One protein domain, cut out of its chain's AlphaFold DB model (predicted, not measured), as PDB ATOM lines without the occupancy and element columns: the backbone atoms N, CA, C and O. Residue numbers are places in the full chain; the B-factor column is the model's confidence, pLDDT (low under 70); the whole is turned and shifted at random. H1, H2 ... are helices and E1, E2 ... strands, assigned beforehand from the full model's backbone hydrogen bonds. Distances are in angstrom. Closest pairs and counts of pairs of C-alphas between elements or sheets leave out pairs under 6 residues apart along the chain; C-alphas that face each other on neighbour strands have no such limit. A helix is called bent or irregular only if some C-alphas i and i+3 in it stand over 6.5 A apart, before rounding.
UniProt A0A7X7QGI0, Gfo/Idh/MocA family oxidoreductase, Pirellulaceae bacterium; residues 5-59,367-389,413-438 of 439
ATOM      1  N   VAL A   5     134.676 192.038 210.383       98.00
ATOM      2  CA  VAL A   5     135.113 191.251 211.544       98.00
ATOM      3  C   VAL A   5     136.159 191.994 212.370       98.00
ATOM      4  O   VAL A   5     136.973 192.751 211.841       98.00
ATOM      5  N   ILE A   6     136.142 191.738 213.678       97.69
ATOM      6  CA  ILE A   6     137.184 192.172 214.609       97.69
ATOM      7  C   ILE A   6     137.997 190.942 215.014       97.69
ATOM      8  O   ILE A   6     137.427 189.949 215.469       97.69
ATOM      9  N   ILE A   7     139.315 191.011 214.862       97.62
ATOM     10  CA  ILE A   7     140.248 189.926 215.169       97.62
ATOM     11  C   ILE A   7     140.993 190.281 216.453       97.62
ATOM     12  O   ILE A   7     141.836 191.169 216.462       97.62
ATOM     13  N   ALA A   8     140.678 189.567 217.535       95.31
ATOM     14  CA  ALA A   8     141.335 189.676 218.842       95.31
ATOM     15  C   ALA A   8     141.919 188.316 219.273       95.31
ATOM     16  O   ALA A   8     141.728 187.851 220.399       95.31
ATOM     17  N   LEU A   9     142.550 187.636 218.315       95.38
ATOM     18  CA  LEU A   9     143.190 186.334 218.492       95.38
ATOM     19  C   LEU A   9     144.622 186.508 219.045       95.38
ATOM     20  O   LEU A   9     145.108 187.629 219.143       95.38
ATOM     21  N   PRO A  10     145.321 185.428 219.433       95.69
ATOM     22  CA  PRO A  10     146.771 185.468 219.626       95.69
ATOM     23  C   PRO A  10     147.507 186.063 218.414       95.69
ATOM     24  O   PRO A  10     147.101 185.828 217.276       95.69
ATOM     25  N   LEU A  11     148.625 186.759 218.650       96.12
ATOM     26  CA  LEU A  11     149.308 187.574 217.634       96.12
ATOM     27  C   LEU A  11     149.649 186.804 216.343       96.12
ATOM     28  O   LEU A  11     149.397 187.290 215.244       96.12
ATOM     29  N   HIS A  12     150.158 185.575 216.461       95.81
ATOM     30  CA  HIS A  12     150.485 184.717 215.309       95.81
ATOM     31  C   HIS A  12     149.286 184.327 214.425       95.81
ATOM     32  O   HIS A  12     149.470 183.878 213.297       95.81
ATOM     33  N   LEU A  13     148.055 184.497 214.918       97.00
ATOM     34  CA  LEU A  13     146.831 184.219 214.166       97.00
ATOM     35  C   LEU A  13     146.242 185.464 213.495       97.00
ATOM     36  O   LEU A  13     145.284 185.330 212.734       97.00
ATOM     37  N   HIS A  14     146.798 186.656 213.731       97.69
ATOM     38  CA  HIS A  14     146.284 187.895 213.142       97.69
ATOM     39  C   HIS A  14     146.298 187.834 211.615       97.69
ATOM     40  O   HIS A  14     145.253 187.973 210.982       97.69
ATOM     41  N   ALA A  15     147.459 187.551 211.020       97.88
ATOM     42  CA  ALA A  15     147.614 187.502 209.573       97.88
ATOM     43  C   ALA A  15     146.756 186.424 208.886       97.88
ATOM     44  O   ALA A  15     145.993 186.791 207.991       97.88
ATOM     45  N   PRO A  16     146.787 185.132 209.286       96.94
ATOM     46  CA  PRO A  16     145.941 184.126 208.641       96.94
ATOM     47  C   PRO A  16     144.448 184.436 208.764       96.94
ATOM     48  O   PRO A  16     143.726 184.315 207.775       96.94
ATOM     49  N   ALA A  17     143.979 184.901 209.928       97.56
ATOM     50  CA  ALA A  17     142.573 185.252 210.102       97.56
ATOM     51  C   ALA A  17     142.178 186.493 209.283       97.56
ATOM     52  O   ALA A  17     141.119 186.503 208.656       97.56
ATOM     53  N   ALA A  18     143.027 187.525 209.250       98.38
ATOM     54  CA  ALA A  18     142.758 188.762 208.520       98.38
ATOM     55  C   ALA A  18     142.733 188.536 207.010       98.38
ATOM     56  O   ALA A  18     141.816 188.999 206.332       98.38
ATOM     57  N   VAL A  19     143.709 187.792 206.484       98.38
ATOM     58  CA  VAL A  19     143.773 187.465 205.056       98.38
ATOM     59  C   VAL A  19     142.571 186.615 204.646       98.38
ATOM     60  O   VAL A  19     141.927 186.928 203.645       98.38
ATOM     61  N   ALA A  20     142.212 185.597 205.436       97.56
ATOM     62  CA  ALA A  20     141.030 184.778 205.173       97.56
ATOM     63  C   ALA A  20     139.733 185.607 205.182       97.56
ATOM     64  O   ALA A  20     138.911 185.475 204.276       97.56
ATOM     65  N   ALA A  21     139.562 186.504 206.159       98.25
ATOM     66  CA  ALA A  21     138.385 187.364 206.250       98.25
ATOM     67  C   ALA A  21     138.271 188.340 205.067       98.25
ATOM     68  O   ALA A  21     137.201 188.450 204.467       98.25
ATOM     69  N   MET A  22     139.369 188.996 204.680       98.38
ATOM     70  CA  MET A  22     139.371 189.900 203.524       98.38
ATOM     71  C   MET A  22     139.090 189.152 202.217       98.38
ATOM     72  O   MET A  22     138.289 189.601 201.403       98.38
ATOM     73  N   ARG A  23     139.662 187.958 202.028       97.50
ATOM     74  CA  ARG A  23     139.353 187.114 200.860       97.50
ATOM     75  C   ARG A  23     137.904 186.633 200.831       97.50
ATOM     76  O   ARG A  23     137.367 186.399 199.754       97.50
ATOM     77  N   ALA A  24     137.260 186.538 201.991       97.25
ATOM     78  CA  ALA A  24     135.828 186.286 202.111       97.25
ATOM     79  C   ALA A  24     134.957 187.546 201.903       97.25
ATOM     80  O   ALA A  24     133.738 187.472 202.062       97.25
ATOM     81  N   GLY A  25     135.547 188.694 201.548       97.69
ATOM     82  CA  GLY A  25     134.824 189.938 201.279       97.69
ATOM     83  C   GLY A  25     134.503 190.770 202.524       97.69
ATOM     84  O   GLY A  25     133.594 191.596 202.473       97.69
ATOM     85  N   LEU A  26     135.190 190.542 203.650       98.50
ATOM     86  CA  LEU A  26     134.899 191.200 204.928       98.50
ATOM     87  C   LEU A  26     135.944 192.263 205.268       98.50
ATOM     88  O   LEU A  26     137.146 192.005 205.232       98.50
ATOM     89  N   HIS A  27     135.484 193.440 205.691       98.44
ATOM     90  CA  HIS A  27     136.366 194.432 206.303       98.44
ATOM     91  C   HIS A  27     136.972 193.888 207.601       98.44
ATOM     92  O   HIS A  27     136.308 193.165 208.346       98.44
ATOM     93  N   VAL A  28     138.211 194.271 207.905       98.56
ATOM     94  CA  VAL A  28     138.933 193.752 209.073       98.56
ATOM     95  C   VAL A  28     139.395 194.883 209.978       98.56
ATOM     96  O   VAL A  28     140.006 195.852 209.533       98.56
ATOM     97  N   LEU A  29     139.159 194.722 211.275       98.06
ATOM     98  CA  LEU A  29     139.925 195.397 212.313       98.06
ATOM     99  C   LEU A  29     140.665 194.329 213.110       98.06
ATOM    100  O   LEU A  29     140.037 193.462 213.708       98.06
ATOM    101  N   THR A  30     141.993 194.364 213.110       96.81
ATOM    102  CA  THR A  30     142.814 193.453 213.914       96.81
ATOM    103  C   THR A  30     143.336 194.174 215.144       96.81
ATOM    104  O   THR A  30     143.712 195.339 215.063       96.81
ATOM    105  N   GLU A  31     143.375 193.512 216.293       94.38
ATOM    106  CA  GLU A  31     144.084 194.032 217.462       94.38
ATOM    107  C   GLU A  31     145.572 194.228 217.160       94.38
ATOM    108  O   GLU A  31     146.119 193.630 216.229       94.38
ATOM    109  N   LYS A  32     146.240 195.080 217.942       92.06
ATOM    110  CA  LYS A  32     147.686 195.278 217.795       92.06
ATOM    111  C   LYS A  32     148.458 194.118 218.444       92.06
ATOM    112  O   LYS A  32     148.066 193.593 219.484       92.06
ATOM    113  N   LEU A  33     149.627 193.734 217.946       95.06
ATOM    114  CA  LEU A  33     150.336 194.267 216.779       95.06
ATOM    115  C   LEU A  33     149.714 193.777 215.459       95.06
ATOM    116  O   LEU A  33     149.024 192.767 215.458       95.06
ATOM    117  N   MET A  34     149.950 194.472 214.341       96.06
ATOM    118  CA  MET A  34     149.339 194.130 213.044       96.06
ATOM    119  C   MET A  34     149.543 192.654 212.658       96.06
ATOM    120  O   MET A  34     148.582 191.987 212.299       96.06
ATOM    121  N   GLY A  35     150.766 192.138 212.790       96.25
ATOM    122  CA  GLY A  35     151.123 190.738 212.557       96.25
ATOM    123  C   GLY A  35     152.346 190.333 213.382       96.25
ATOM    124  O   GLY A  35     152.955 191.175 214.048       96.25
ATOM    125  N   HIS A  36     152.700 189.046 213.358       96.31
ATOM    126  CA  HIS A  36     153.797 188.501 214.169       96.31
ATOM    127  C   HIS A  36     155.180 188.701 213.527       96.31
ATOM    128  O   HIS A  36     156.190 188.719 214.223       96.31
ATOM    129  N   SER A  37     155.219 188.945 212.214       97.38
ATOM    130  CA  SER A  37     156.419 189.332 211.458       97.38
ATOM    131  C   SER A  37     156.143 190.515 210.522       97.38
ATOM    132  O   SER A  37     154.996 190.766 210.138       97.38
ATOM    133  N   VAL A  38     157.187 191.236 210.101       98.19
ATOM    134  CA  VAL A  38     157.074 192.315 209.101       98.19
ATOM    135  C   VAL A  38     156.560 191.748 207.786       98.19
ATOM    136  O   VAL A  38     155.692 192.340 207.149       98.19
ATOM    137  N   ARG A  39     157.037 190.557 207.418       97.75
ATOM    138  CA  ARG A  39     156.530 189.768 206.295       97.75
ATOM    139  C   ARG A  39     155.002 189.626 206.320       97.75
ATOM    140  O   ARG A  39     154.341 189.959 205.341       97.75
ATOM    141  N   GLU A  40     154.443 189.178 207.441       98.12
ATOM    142  CA  GLU A  40     152.992 189.027 207.617       98.12
ATOM    143  C   GLU A  40     152.247 190.364 207.580       98.12
ATOM    144  O   GLU A  40     151.188 190.467 206.964       98.12
ATOM    145  N   CYS A  41     152.812 191.418 208.174       98.31
ATOM    146  CA  CYS A  41     152.219 192.757 208.111       98.31
ATOM    147  C   CYS A  41     152.101 193.248 206.657       98.31
ATOM    148  O   CYS A  41     151.071 193.800 206.261       98.31
ATOM    149  N   LYS A  42     153.131 192.999 205.836       98.56
ATOM    150  CA  LYS A  42     153.117 193.314 204.401       98.56
ATOM    151  C   LYS A  42     152.081 192.489 203.644       98.56
ATOM    152  O   LYS A  42     151.363 193.037 202.815       98.56
ATOM    153  N   GLU A  43     151.942 191.203 203.947       98.44
ATOM    154  CA  GLU A  43     150.918 190.334 203.343       98.44
ATOM    155  C   GLU A  43     149.497 190.806 203.644       98.44
ATOM    156  O   GLU A  43     148.655 190.874 202.748       98.44
ATOM    157  N   MET A  44     149.236 191.198 204.889       98.62
ATOM    158  CA  MET A  44     147.955 191.779 205.282       98.62
ATOM    159  C   MET A  44     147.683 193.094 204.540       98.62
ATOM    160  O   MET A  44     146.584 193.285 204.019       98.62
ATOM    161  N   ALA A  45     148.681 193.979 204.428       98.38
ATOM    162  CA  ALA A  45     148.555 195.230 203.680       98.38
ATOM    163  C   ALA A  45     148.287 194.999 202.182       98.38
ATOM    164  O   ALA A  45     147.407 195.641 201.607       98.38
ATOM    165  N   ARG A  46     149.009 194.059 201.559       98.31
ATOM    166  CA  ARG A  46     148.814 193.672 200.154       98.31
ATOM    167  C   ARG A  46     147.437 193.064 199.929       98.31
ATOM    168  O   ARG A  46     146.757 193.468 198.998       98.31
ATOM    169  N   THR A  47     146.976 192.192 200.824       98.38
ATOM    170  CA  THR A  47     145.632 191.601 200.725       98.38
ATOM    171  C   THR A  47     144.541 192.668 200.822       98.38
ATOM    172  O   THR A  47     143.590 192.638 200.045       98.38
ATOM    173  N   ALA A  48     144.675 193.641 201.729       97.75
ATOM    174  CA  ALA A  48     143.728 194.754 201.840       97.75
ATOM    175  C   ALA A  48     143.650 195.569 200.537       97.75
ATOM    176  O   ALA A  48     142.563 195.935 200.094       97.75
ATOM    177  N   LYS A  49     144.801 195.792 199.885       96.81
ATOM    178  CA  LYS A  49     144.901 196.453 198.577       96.81
ATOM    179  C   LYS A  49     144.300 195.607 197.446       96.81
ATOM    180  O   LYS A  49     143.560 196.141 196.633       96.81
ATOM    181  N   GLU A  50     144.587 194.304 197.402       97.12
ATOM    182  CA  GLU A  50     144.080 193.367 196.384       97.12
ATOM    183  C   GLU A  50     142.561 193.186 196.445       97.12
ATOM    184  O   GLU A  50     141.900 193.098 195.415       97.12
ATOM    185  N   THR A  51     142.011 193.122 197.657       97.06
ATOM    186  CA  THR A  51     140.574 192.923 197.895       97.06
ATOM    187  C   THR A  51     139.785 194.229 197.915       97.06
ATOM    188  O   THR A  51     138.560 194.189 197.982       97.06
ATOM    189  N   ASP A  52     140.472 195.375 197.864       96.31
ATOM    190  CA  ASP A  52     139.901 196.703 198.085       96.31
ATOM    191  C   ASP A  52     139.079 196.769 199.392       96.31
ATOM    192  O   ASP A  52     137.993 197.340 199.460       96.31
ATOM    193  N   LEU A  53     139.568 196.169 200.480       97.31
ATOM    194  CA  LEU A  53     138.886 196.161 201.779       97.31
ATOM    195  C   LEU A  53     139.640 196.990 202.812       97.31
ATOM    196  O   LEU A  53     140.866 197.021 202.874       97.31
ATOM    197  N   LEU A  54     138.876 197.671 203.669       97.81
ATOM    198  CA  LEU A  54     139.446 198.374 204.816       97.81
ATOM    199  C   LEU A  54     140.010 197.377 205.833       97.81
ATOM    200  O   LEU A  54     139.259 196.591 206.415       97.81
ATOM    201  N   LEU A  55     141.315 197.492 206.073       97.88
ATOM    202  CA  LEU A  55     142.033 196.887 207.185       97.88
ATOM    203  C   LEU A  55     142.465 197.990 208.159       97.88
ATOM    204  O   LEU A  55     143.142 198.939 207.762       97.88
ATOM    205  N   ALA A  56     142.086 197.862 209.425       96.75
ATOM    206  CA  ALA A  56     142.536 198.725 210.513       96.75
ATOM    207  C   ALA A  56     143.261 197.908 211.587       96.75
ATOM    208  O   ALA A  56     142.922 196.745 211.812       96.75
ATOM    209  N   THR A  57     144.208 198.534 212.284       95.50
ATOM    210  CA  THR A  57     144.852 197.950 213.471       95.50
ATOM    211  C   THR A  57     144.410 198.687 214.739       95.50
ATOM    212  O   THR A  57     144.268 199.912 214.728       95.50
ATOM    213  N   GLY A  58     144.185 197.942 215.826       88.62
ATOM    214  CA  GLY A  58     143.671 198.364 217.137       88.62
ATOM    215  C   GLY A  58     144.611 199.269 217.939       88.62
ATOM    216  O   GLY A  58     144.975 198.969 219.068       88.62
ATOM    217  N   HIS A  59     145.034 200.388 217.352       83.00
ATOM    218  CA  HIS A  59     145.954 201.348 217.956       83.00
ATOM    219  C   HIS A  59     145.195 202.565 218.508       83.00
ATOM    220  O   HIS A  59     145.012 203.584 217.841       83.00
ATOM    221  N   GLU A 367     135.591 205.295 219.816       86.62
ATOM    222  CA  GLU A 367     135.813 206.220 218.696       86.62
ATOM    223  C   GLU A 367     136.522 205.552 217.519       86.62
ATOM    224  O   GLU A 367     136.145 205.759 216.369       86.62
ATOM    225  N   GLN A 368     137.520 204.704 217.788       90.38
ATOM    226  CA  GLN A 368     138.172 203.929 216.738       90.38
ATOM    227  C   GLN A 368     137.173 203.043 215.990       90.38
ATOM    228  O   GLN A 368     137.198 202.995 214.758       90.38
ATOM    229  N   LEU A 369     136.302 202.343 216.722       92.38
ATOM    230  CA  LEU A 369     135.285 201.474 216.134       92.38
ATOM    231  C   LEU A 369     134.238 202.274 215.352       92.38
ATOM    232  O   LEU A 369     133.870 201.870 214.251       92.38
ATOM    233  N   GLU A 370     133.786 203.408 215.886       93.50
ATOM    234  CA  GLU A 370     132.833 204.303 215.225       93.50
ATOM    235  C   GLU A 370     133.424 204.915 213.954       93.50
ATOM    236  O   GLU A 370     132.780 204.882 212.907       93.50
ATOM    237  N   HIS A 371     134.669 205.396 214.007       94.38
ATOM    238  CA  HIS A 371     135.369 205.928 212.843       94.38
ATOM    239  C   HIS A 371     135.601 204.846 211.784       94.38
ATOM    240  O   HIS A 371     135.327 205.074 210.610       94.38
ATOM    241  N   TRP A 372     136.029 203.643 212.179       95.56
ATOM    242  CA  TRP A 372     136.190 202.524 211.246       95.56
ATOM    243  C   TRP A 372     134.862 202.132 210.585       95.56
ATOM    244  O   TRP A 372     134.799 201.998 209.362       95.56
ATOM    245  N   ALA A 373     133.779 202.025 211.362       96.12
ATOM    246  CA  ALA A 373     132.442 201.777 210.829       96.12
ATOM    247  C   ALA A 373     131.977 202.908 209.897       96.12
ATOM    248  O   ALA A 373     131.377 202.645 208.852       96.12
ATOM    249  N   TRP A 374     132.289 204.162 210.231       96.88
ATOM    250  CA  TRP A 374     132.011 205.314 209.381       96.88
ATOM    251  C   TRP A 374     132.775 205.237 208.053       96.88
ATOM    252  O   TRP A 374     132.149 205.425 207.012       96.88
ATOM    253  N   CYS A 375     134.064 204.876 208.048       97.06
ATOM    254  CA  CYS A 375     134.844 204.673 206.819       97.06
ATOM    255  C   CYS A 375     134.246 203.566 205.933       97.06
ATOM    256  O   CYS A 375     134.189 203.712 204.713       97.06
ATOM    257  N   ILE A 376     133.760 202.470 206.533       96.50
ATOM    258  CA  ILE A 376     133.075 201.387 205.802       96.50
ATOM    259  C   ILE A 376     131.785 201.898 205.147       96.50
ATOM    260  O   ILE A 376     131.473 201.530 204.017       96.50
ATOM    261  N   ARG A 377     131.019 202.749 205.836       96.81
ATOM    262  CA  ARG A 377     129.769 203.309 205.295       96.81
ATOM    263  C   ARG A 377     129.993 204.442 204.295       96.81
ATOM    264  O   ARG A 377     129.141 204.655 203.440       96.81
ATOM    265  N   ASN A 378     131.126 205.132 204.377       96.62
ATOM    266  CA  ASN A 378     131.472 206.292 203.557       96.62
ATOM    267  C   ASN A 378     132.742 206.009 202.750       96.62
ATOM    268  O   ASN A 378     133.729 206.734 202.844       96.62
ATOM    269  N   ARG A 379     132.736 204.922 201.978       93.31
ATOM    270  CA  ARG A 379     133.902 204.476 201.208       93.31
ATOM    271  C   ARG A 379     134.355 205.543 200.209       93.31
ATOM    272  O   ARG A 379     133.629 205.878 199.279       93.31
ATOM    273  N   ALA A 380     135.577 206.022 200.404       90.94
ATOM    274  CA  ALA A 380     136.304 206.910 199.506       90.94
ATOM    275  C   ALA A 380     137.810 206.666 199.692       90.94
ATOM    276  O   ALA A 380     138.215 206.068 200.693       90.94
ATOM    277  N   GLN A 381     138.640 207.109 198.748       84.12
ATOM    278  CA  GLN A 381     140.088 206.876 198.803       84.12
ATOM    279  C   GLN A 381     140.741 207.601 199.993       84.12
ATOM    280  O   GLN A 381     141.714 207.120 200.569       84.12
ATOM    281  N   GLU A 382     140.174 208.741 200.373       88.88
ATOM    282  CA  GLU A 382     140.567 209.593 201.489       88.88
ATOM    283  C   GLU A 382     140.016 209.126 202.848       88.88
ATOM    284  O   GLU A 382     140.588 209.448 203.890       88.88
ATOM    285  N   ASN A 383     138.937 208.336 202.854       93.88
ATOM    286  CA  ASN A 383     138.243 207.918 204.074       93.88
ATOM    287  C   ASN A 383     138.858 206.632 204.631       93.88
ATOM    288  O   ASN A 383     138.264 205.552 204.588       93.88
ATOM    289  N   LEU A 384     140.074 206.765 205.158       93.69
ATOM    290  CA  LEU A 384     140.822 205.671 205.764       93.69
ATOM    291  C   LEU A 384     140.786 205.739 207.299       93.69
ATOM    292  O   LEU A 384     140.871 206.822 207.881       93.69
ATOM    293  N   PRO A 385     140.751 204.583 207.984       93.81
ATOM    294  CA  PRO A 385     141.003 204.530 209.418       93.81
ATOM    295  C   PRO A 385     142.359 205.166 209.756       93.81
ATOM    296  O   PRO A 385     143.326 204.985 209.017       93.81
ATOM    297  N   ARG A 386     142.472 205.853 210.906       91.56
ATOM    298  CA  ARG A 386     143.722 206.542 211.300       91.56
ATOM    299  C   ARG A 386     144.939 205.602 211.333       91.56
ATOM    300  O   ARG A 386     146.031 206.001 210.948       91.56
ATOM    301  N   CYS A 387     144.733 204.347 211.741       92.75
ATOM    302  CA  CYS A 387     145.745 203.287 211.727       92.75
ATOM    303  C   CYS A 387     145.445 202.265 210.611       92.75
ATOM    304  O   CYS A 387     145.117 201.104 210.865       92.75
ATOM    305  N   HIS A 388     145.476 202.735 209.362       94.62
ATOM    306  CA  HIS A 388     145.389 201.898 208.160       94.62
ATOM    307  C   HIS A 388     146.715 201.133 207.921       94.62
ATOM    308  O   HIS A 388     147.710 201.399 208.605       94.62
ATOM    309  N   PRO A 389     146.803 200.210 206.940       95.88
ATOM    310  CA  PRO A 389     147.902 199.241 206.870       95.88
ATOM    311  C   PRO A 389     149.312 199.838 206.781       95.88
ATOM    312  O   PRO A 389     150.227 199.305 207.394       95.88
ATOM    313  N   ASP A 413     170.353 199.101 211.967       97.62
ATOM    314  CA  ASP A 413     169.918 200.268 211.203       97.62
ATOM    315  C   ASP A 413     168.662 199.893 210.402       97.62
ATOM    316  O   ASP A 413     168.591 198.824 209.784       97.62
ATOM    317  N   PHE A 414     167.648 200.749 210.456       97.75
ATOM    318  CA  PHE A 414     166.383 200.523 209.770       97.75
ATOM    319  C   PHE A 414     166.531 200.776 208.271       97.75
ATOM    320  O   PHE A 414     167.161 201.742 207.845       97.75
ATOM    321  N   LYS A 415     165.891 199.928 207.466       97.12
ATOM    322  CA  LYS A 415     165.833 200.082 206.011       97.12
ATOM    323  C   LYS A 415     164.488 200.651 205.578       97.12
ATOM    324  O   LYS A 415     163.446 200.207 206.063       97.12
ATOM    325  N   THR A 416     164.497 201.600 204.645       94.81
ATOM    326  CA  THR A 416     163.286 202.252 204.116       94.81
ATOM    327  C   THR A 416     162.306 201.235 203.530       94.81
ATOM    328  O   THR A 416     161.097 201.365 203.717       94.81
ATOM    329  N   GLU A 417     162.836 200.199 202.888       97.19
ATOM    330  CA  GLU A 417     162.112 199.123 202.220       97.19
ATOM    331  C   GLU A 417     161.254 198.302 203.189       97.19
ATOM    332  O   GLU A 417     160.198 197.798 202.812       97.19
ATOM    333  N   TRP A 418     161.649 198.188 204.461       97.94
ATOM    334  CA  TRP A 418     160.888 197.426 205.458       97.94
ATOM    335  C   TRP A 418     159.528 198.057 205.772       97.94
ATOM    336  O   TRP A 418     158.584 197.343 206.096       97.94
ATOM    337  N   PHE A 419     159.414 199.375 205.617       96.75
ATOM    338  CA  PHE A 419     158.197 200.151 205.872       96.75
ATOM    339  C   PHE A 419     157.293 200.283 204.639       96.75
ATOM    340  O   PHE A 419     156.213 200.863 204.732       96.75
ATOM    341  N   ASP A 420     157.742 199.801 203.481       96.56
ATOM    342  CA  ASP A 420     156.961 199.816 202.251       96.56
ATOM    343  C   ASP A 420     156.238 198.469 202.078       96.56
ATOM    344  O   ASP A 420     156.907 197.439 201.924       96.56
ATOM    345  N   PRO A 421     154.891 198.435 202.112       96.44
ATOM    346  CA  PRO A 421     154.147 197.200 201.913       96.44
ATOM    347  C   PRO A 421     154.369 196.588 200.527       96.44
ATOM    348  O   PRO A 421     154.298 195.367 200.404       96.44
ATOM    349  N   ASP A 422     154.672 197.386 199.500       96.62
ATOM    350  CA  ASP A 422     154.857 196.910 198.125       96.62
ATOM    351  C   ASP A 422     156.290 196.394 197.863       96.62
ATOM    352  O   ASP A 422     156.543 195.747 196.849       96.62
ATOM    353  N   ASN A 423     157.221 196.593 198.801       97.56
ATOM    354  CA  ASN A 423     158.586 196.073 198.718       97.56
ATOM    355  C   ASN A 423     158.715 194.711 199.428       97.56
ATOM    356  O   ASN A 423     158.143 194.515 200.500       97.56
ATOM    357  N   ASP A 424     159.469 193.766 198.868       97.88
ATOM    358  CA  ASP A 424     159.625 192.409 199.416       97.88
ATOM    359  C   ASP A 424     160.672 192.279 200.530       97.88
ATOM    360  O   ASP A 424     160.688 191.265 201.227       97.88
ATOM    361  N   GLU A 425     161.547 193.267 200.713       97.94
ATOM    362  CA  GLU A 425     162.599 193.211 201.729       97.94
ATOM    363  C   GLU A 425     162.003 193.222 203.140       97.94
ATOM    364  O   GLU A 425     161.161 194.061 203.471       97.94
ATOM    365  N   THR A 426     162.476 192.334 204.010       97.94
ATOM    366  CA  THR A 426     162.060 192.279 205.418       97.94
ATOM    367  C   THR A 426     163.284 192.117 206.325       97.94
ATOM    368  O   THR A 426     164.323 191.626 205.868       97.94
ATOM    369  N   PRO A 427     163.219 192.540 207.600       96.81
ATOM    370  CA  PRO A 427     164.323 192.349 208.536       96.81
ATOM    371  C   PRO A 427     164.594 190.873 208.853       96.81
ATOM    372  O   PRO A 427     165.720 190.532 209.198       96.81
ATOM    373  N   GLU A 428     163.599 189.996 208.704       94.81
ATOM    374  CA  GLU A 428     163.734 188.549 208.905       94.81
ATOM    375  C   GLU A 428     164.415 187.838 207.721       94.81
ATOM    376  O   GLU A 428     164.747 186.660 207.824       94.81
ATOM    377  N   GLY A 429     164.597 188.518 206.583       95.38
ATOM    378  CA  GLY A 429     165.156 187.922 205.365       95.38
ATOM    379  C   GLY A 429     164.202 186.968 204.636       95.38
ATOM    380  O   GLY A 429     164.643 186.184 203.796       95.38
ATOM    381  N   VAL A 430     162.898 187.022 204.936       95.88
ATOM    382  CA  VAL A 430     161.880 186.153 204.331       95.88
ATOM    383  C   VAL A 430     160.841 186.997 203.608       95.88
ATOM    384  O   VAL A 430     160.142 187.801 204.219       95.88
ATOM    385  N   LYS A 431     160.698 186.768 202.302       96.94
ATOM    386  CA  LYS A 431     159.790 187.546 201.454       96.94
ATOM    387  C   LYS A 431     158.311 187.298 201.788       96.94
ATOM    388  O   LYS A 431     157.954 186.176 202.167       96.94
ATOM    389  N   PRO A 432     157.446 188.315 201.615       96.94
ATOM    390  CA  PRO A 432     155.998 188.144 201.628       96.94
ATOM    391  C   PRO A 432     155.540 187.087 200.614       96.94
ATOM    392  O   PRO A 432     155.975 187.098 199.465       96.94
ATOM    393  N   ASP A 433     154.650 186.188 201.025       95.44
ATOM    394  CA  ASP A 433     154.084 185.139 200.176       95.44
ATOM    395  C   ASP A 433     152.616 184.895 200.540       95.44
ATOM    396  O   ASP A 433     152.307 184.220 201.522       95.44
ATOM    397  N   LEU A 434     151.714 185.431 199.716       93.81
ATOM    398  CA  LEU A 434     150.265 185.310 199.884       93.81
ATOM    399  C   LEU A 434     149.717 183.917 199.551       93.81
ATOM    400  O   LEU A 434     148.564 183.623 199.888       93.81
ATOM    401  N   SER A 435     150.503 183.051 198.901       91.88
ATOM    402  CA  SER A 435     150.056 181.703 198.543       91.88
ATOM    403  C   SER A 435     149.878 180.802 199.767       91.88
ATOM    404  O   SER A 435     149.044 179.897 199.741       91.88
ATOM    405  N   ARG A 436     150.551 181.122 200.884       91.75
ATOM    406  CA  ARG A 436     150.416 180.411 202.169       91.75
ATOM    407  C   ARG A 436     148.998 180.404 202.745       91.75
ATOM    408  O   ARG A 436     148.716 179.622 203.643       91.75
ATOM    409  N   TYR A 437     148.133 181.294 202.260       89.94
ATOM    410  CA  TYR A 437     146.758 181.460 202.732       89.94
ATOM    411  C   TYR A 437     145.714 180.865 201.768       89.94
ATOM    412  O   TYR A 437     144.522 181.086 201.956       89.94
ATOM    413  N   ASN A 438     146.131 180.178 200.695       78.50
ATOM    414  CA  ASN A 438     145.238 179.635 199.655       78.50
ATOM    415  C   ASN A 438     144.642 178.250 199.991       78.50
ATOM    416  O   ASN A 438     144.222 177.540 199.080       78.50
TER     417      ASN A 438
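Overview. This is residues 5 to 59, 367 to 389 and 413 to 438 of the 439 residues of the protein "Gfo/Idh/MocA family oxidoreductase" of Pirellulaceae bacterium (UniProt A0A7X7QGI0). A small sheet of three parallel strands has H1 over one face and H3 over the opposite face, with H2 side by side with H1. The last stretch, residues 413 to 438, winds past the beginning of H2, at residue 38, and comes back to H1 through the short helix H5. The printed part has 104 residues, with five named helices and three named strands in the order E1 H1 E2 H2 E3 H3 H4 H5; the sheet runs E1 E2 E3, and the class is mixed, helices and strands. The whole is compact, with a radius of gyration of the C-alphas of 13.3 A, and the C-alphas span 38 by 27 by 23 A.

Along the chain. E1, residues 5 to 7, begins with C-alpha 5 at (135.113, 191.251, 211.544). H1, residues 11 to 23, is 19.5 A long and only just irregular: C-alphas 12 and 15 are 7.0 A apart. E2, residues 27 to 31, measures 13.6 A. H2, residues 38 to 51, measures 20.0 A and begins with C-alpha 38 at (157.074, 192.315, 209.101). E3, residues 55 to 58, measures 10.2 A, and H3, residues 367 to 377, measures 15.0 A. H4, residues 416 to 419, measures 5.8 A; H5, residues 434 to 437, measures 5.9 A and ends with C-alpha 437 at (146.758, 181.460, 202.732).

Arrangement. E1 and E2 are parallel at 22 degrees, with N 5 and O 27 within hydrogen-bond range at 2.8 A. E2 and E3 are parallel at 24 degrees, with N 56 and O 28 at 2.9 A. E1, H1, E2 and E2, H2, E3 are strand-helix-strand units, two parallel neighbour strands joined through a helix, each with a right-handed crossover. H1 is on the sheet at a height of 8.6 A, over E2 and along the strands; its closest C-alphas to E2 are Ala 18 and Val 28, 6.3 A. H3 is on the opposite face at a height of 10.1 A, over E2 and E3. H1 and H2 touch at a shallow tilt of 15 degrees, the same way; the closest C-alphas, of Ala 15 and Glu 40, are 5.9 A apart. H2 is on the sheet too, with C-alphas of Ala 48 and Leu 55 closest at 6.0 A. H1, with residues 16 to 20 alone, and H5 only just touch, with 3 pairs of C-alphas within 8 A, the closest those of Pro 16 and Tyr 437, 6.5 A. H4 is close to H2 but not clearly touching, with C-alphas of Val 38 and Trp 418 closest at 7.3 A. Every O i to N i+4 pair is within hydrogen-bond range in H2 and H3, and 7 of 9 are in H1; H4 and H5 are too short for such a pair.

Size, cuts and confidence. The C-alphas farthest apart, of Arg 377 and Asp 413, are 40.7 A apart. Residues 60 to 366 are not printed, with 11.3 A between C-alphas 59 and 367, nor are residues 390 to 412, with 22.5 A between C-alphas 389 and 413. Of the links that are printed whole, H4 to H5 is long, with 14 residues. The mean pLDDT of the printed part is 95.7, and no printed residue is under 70.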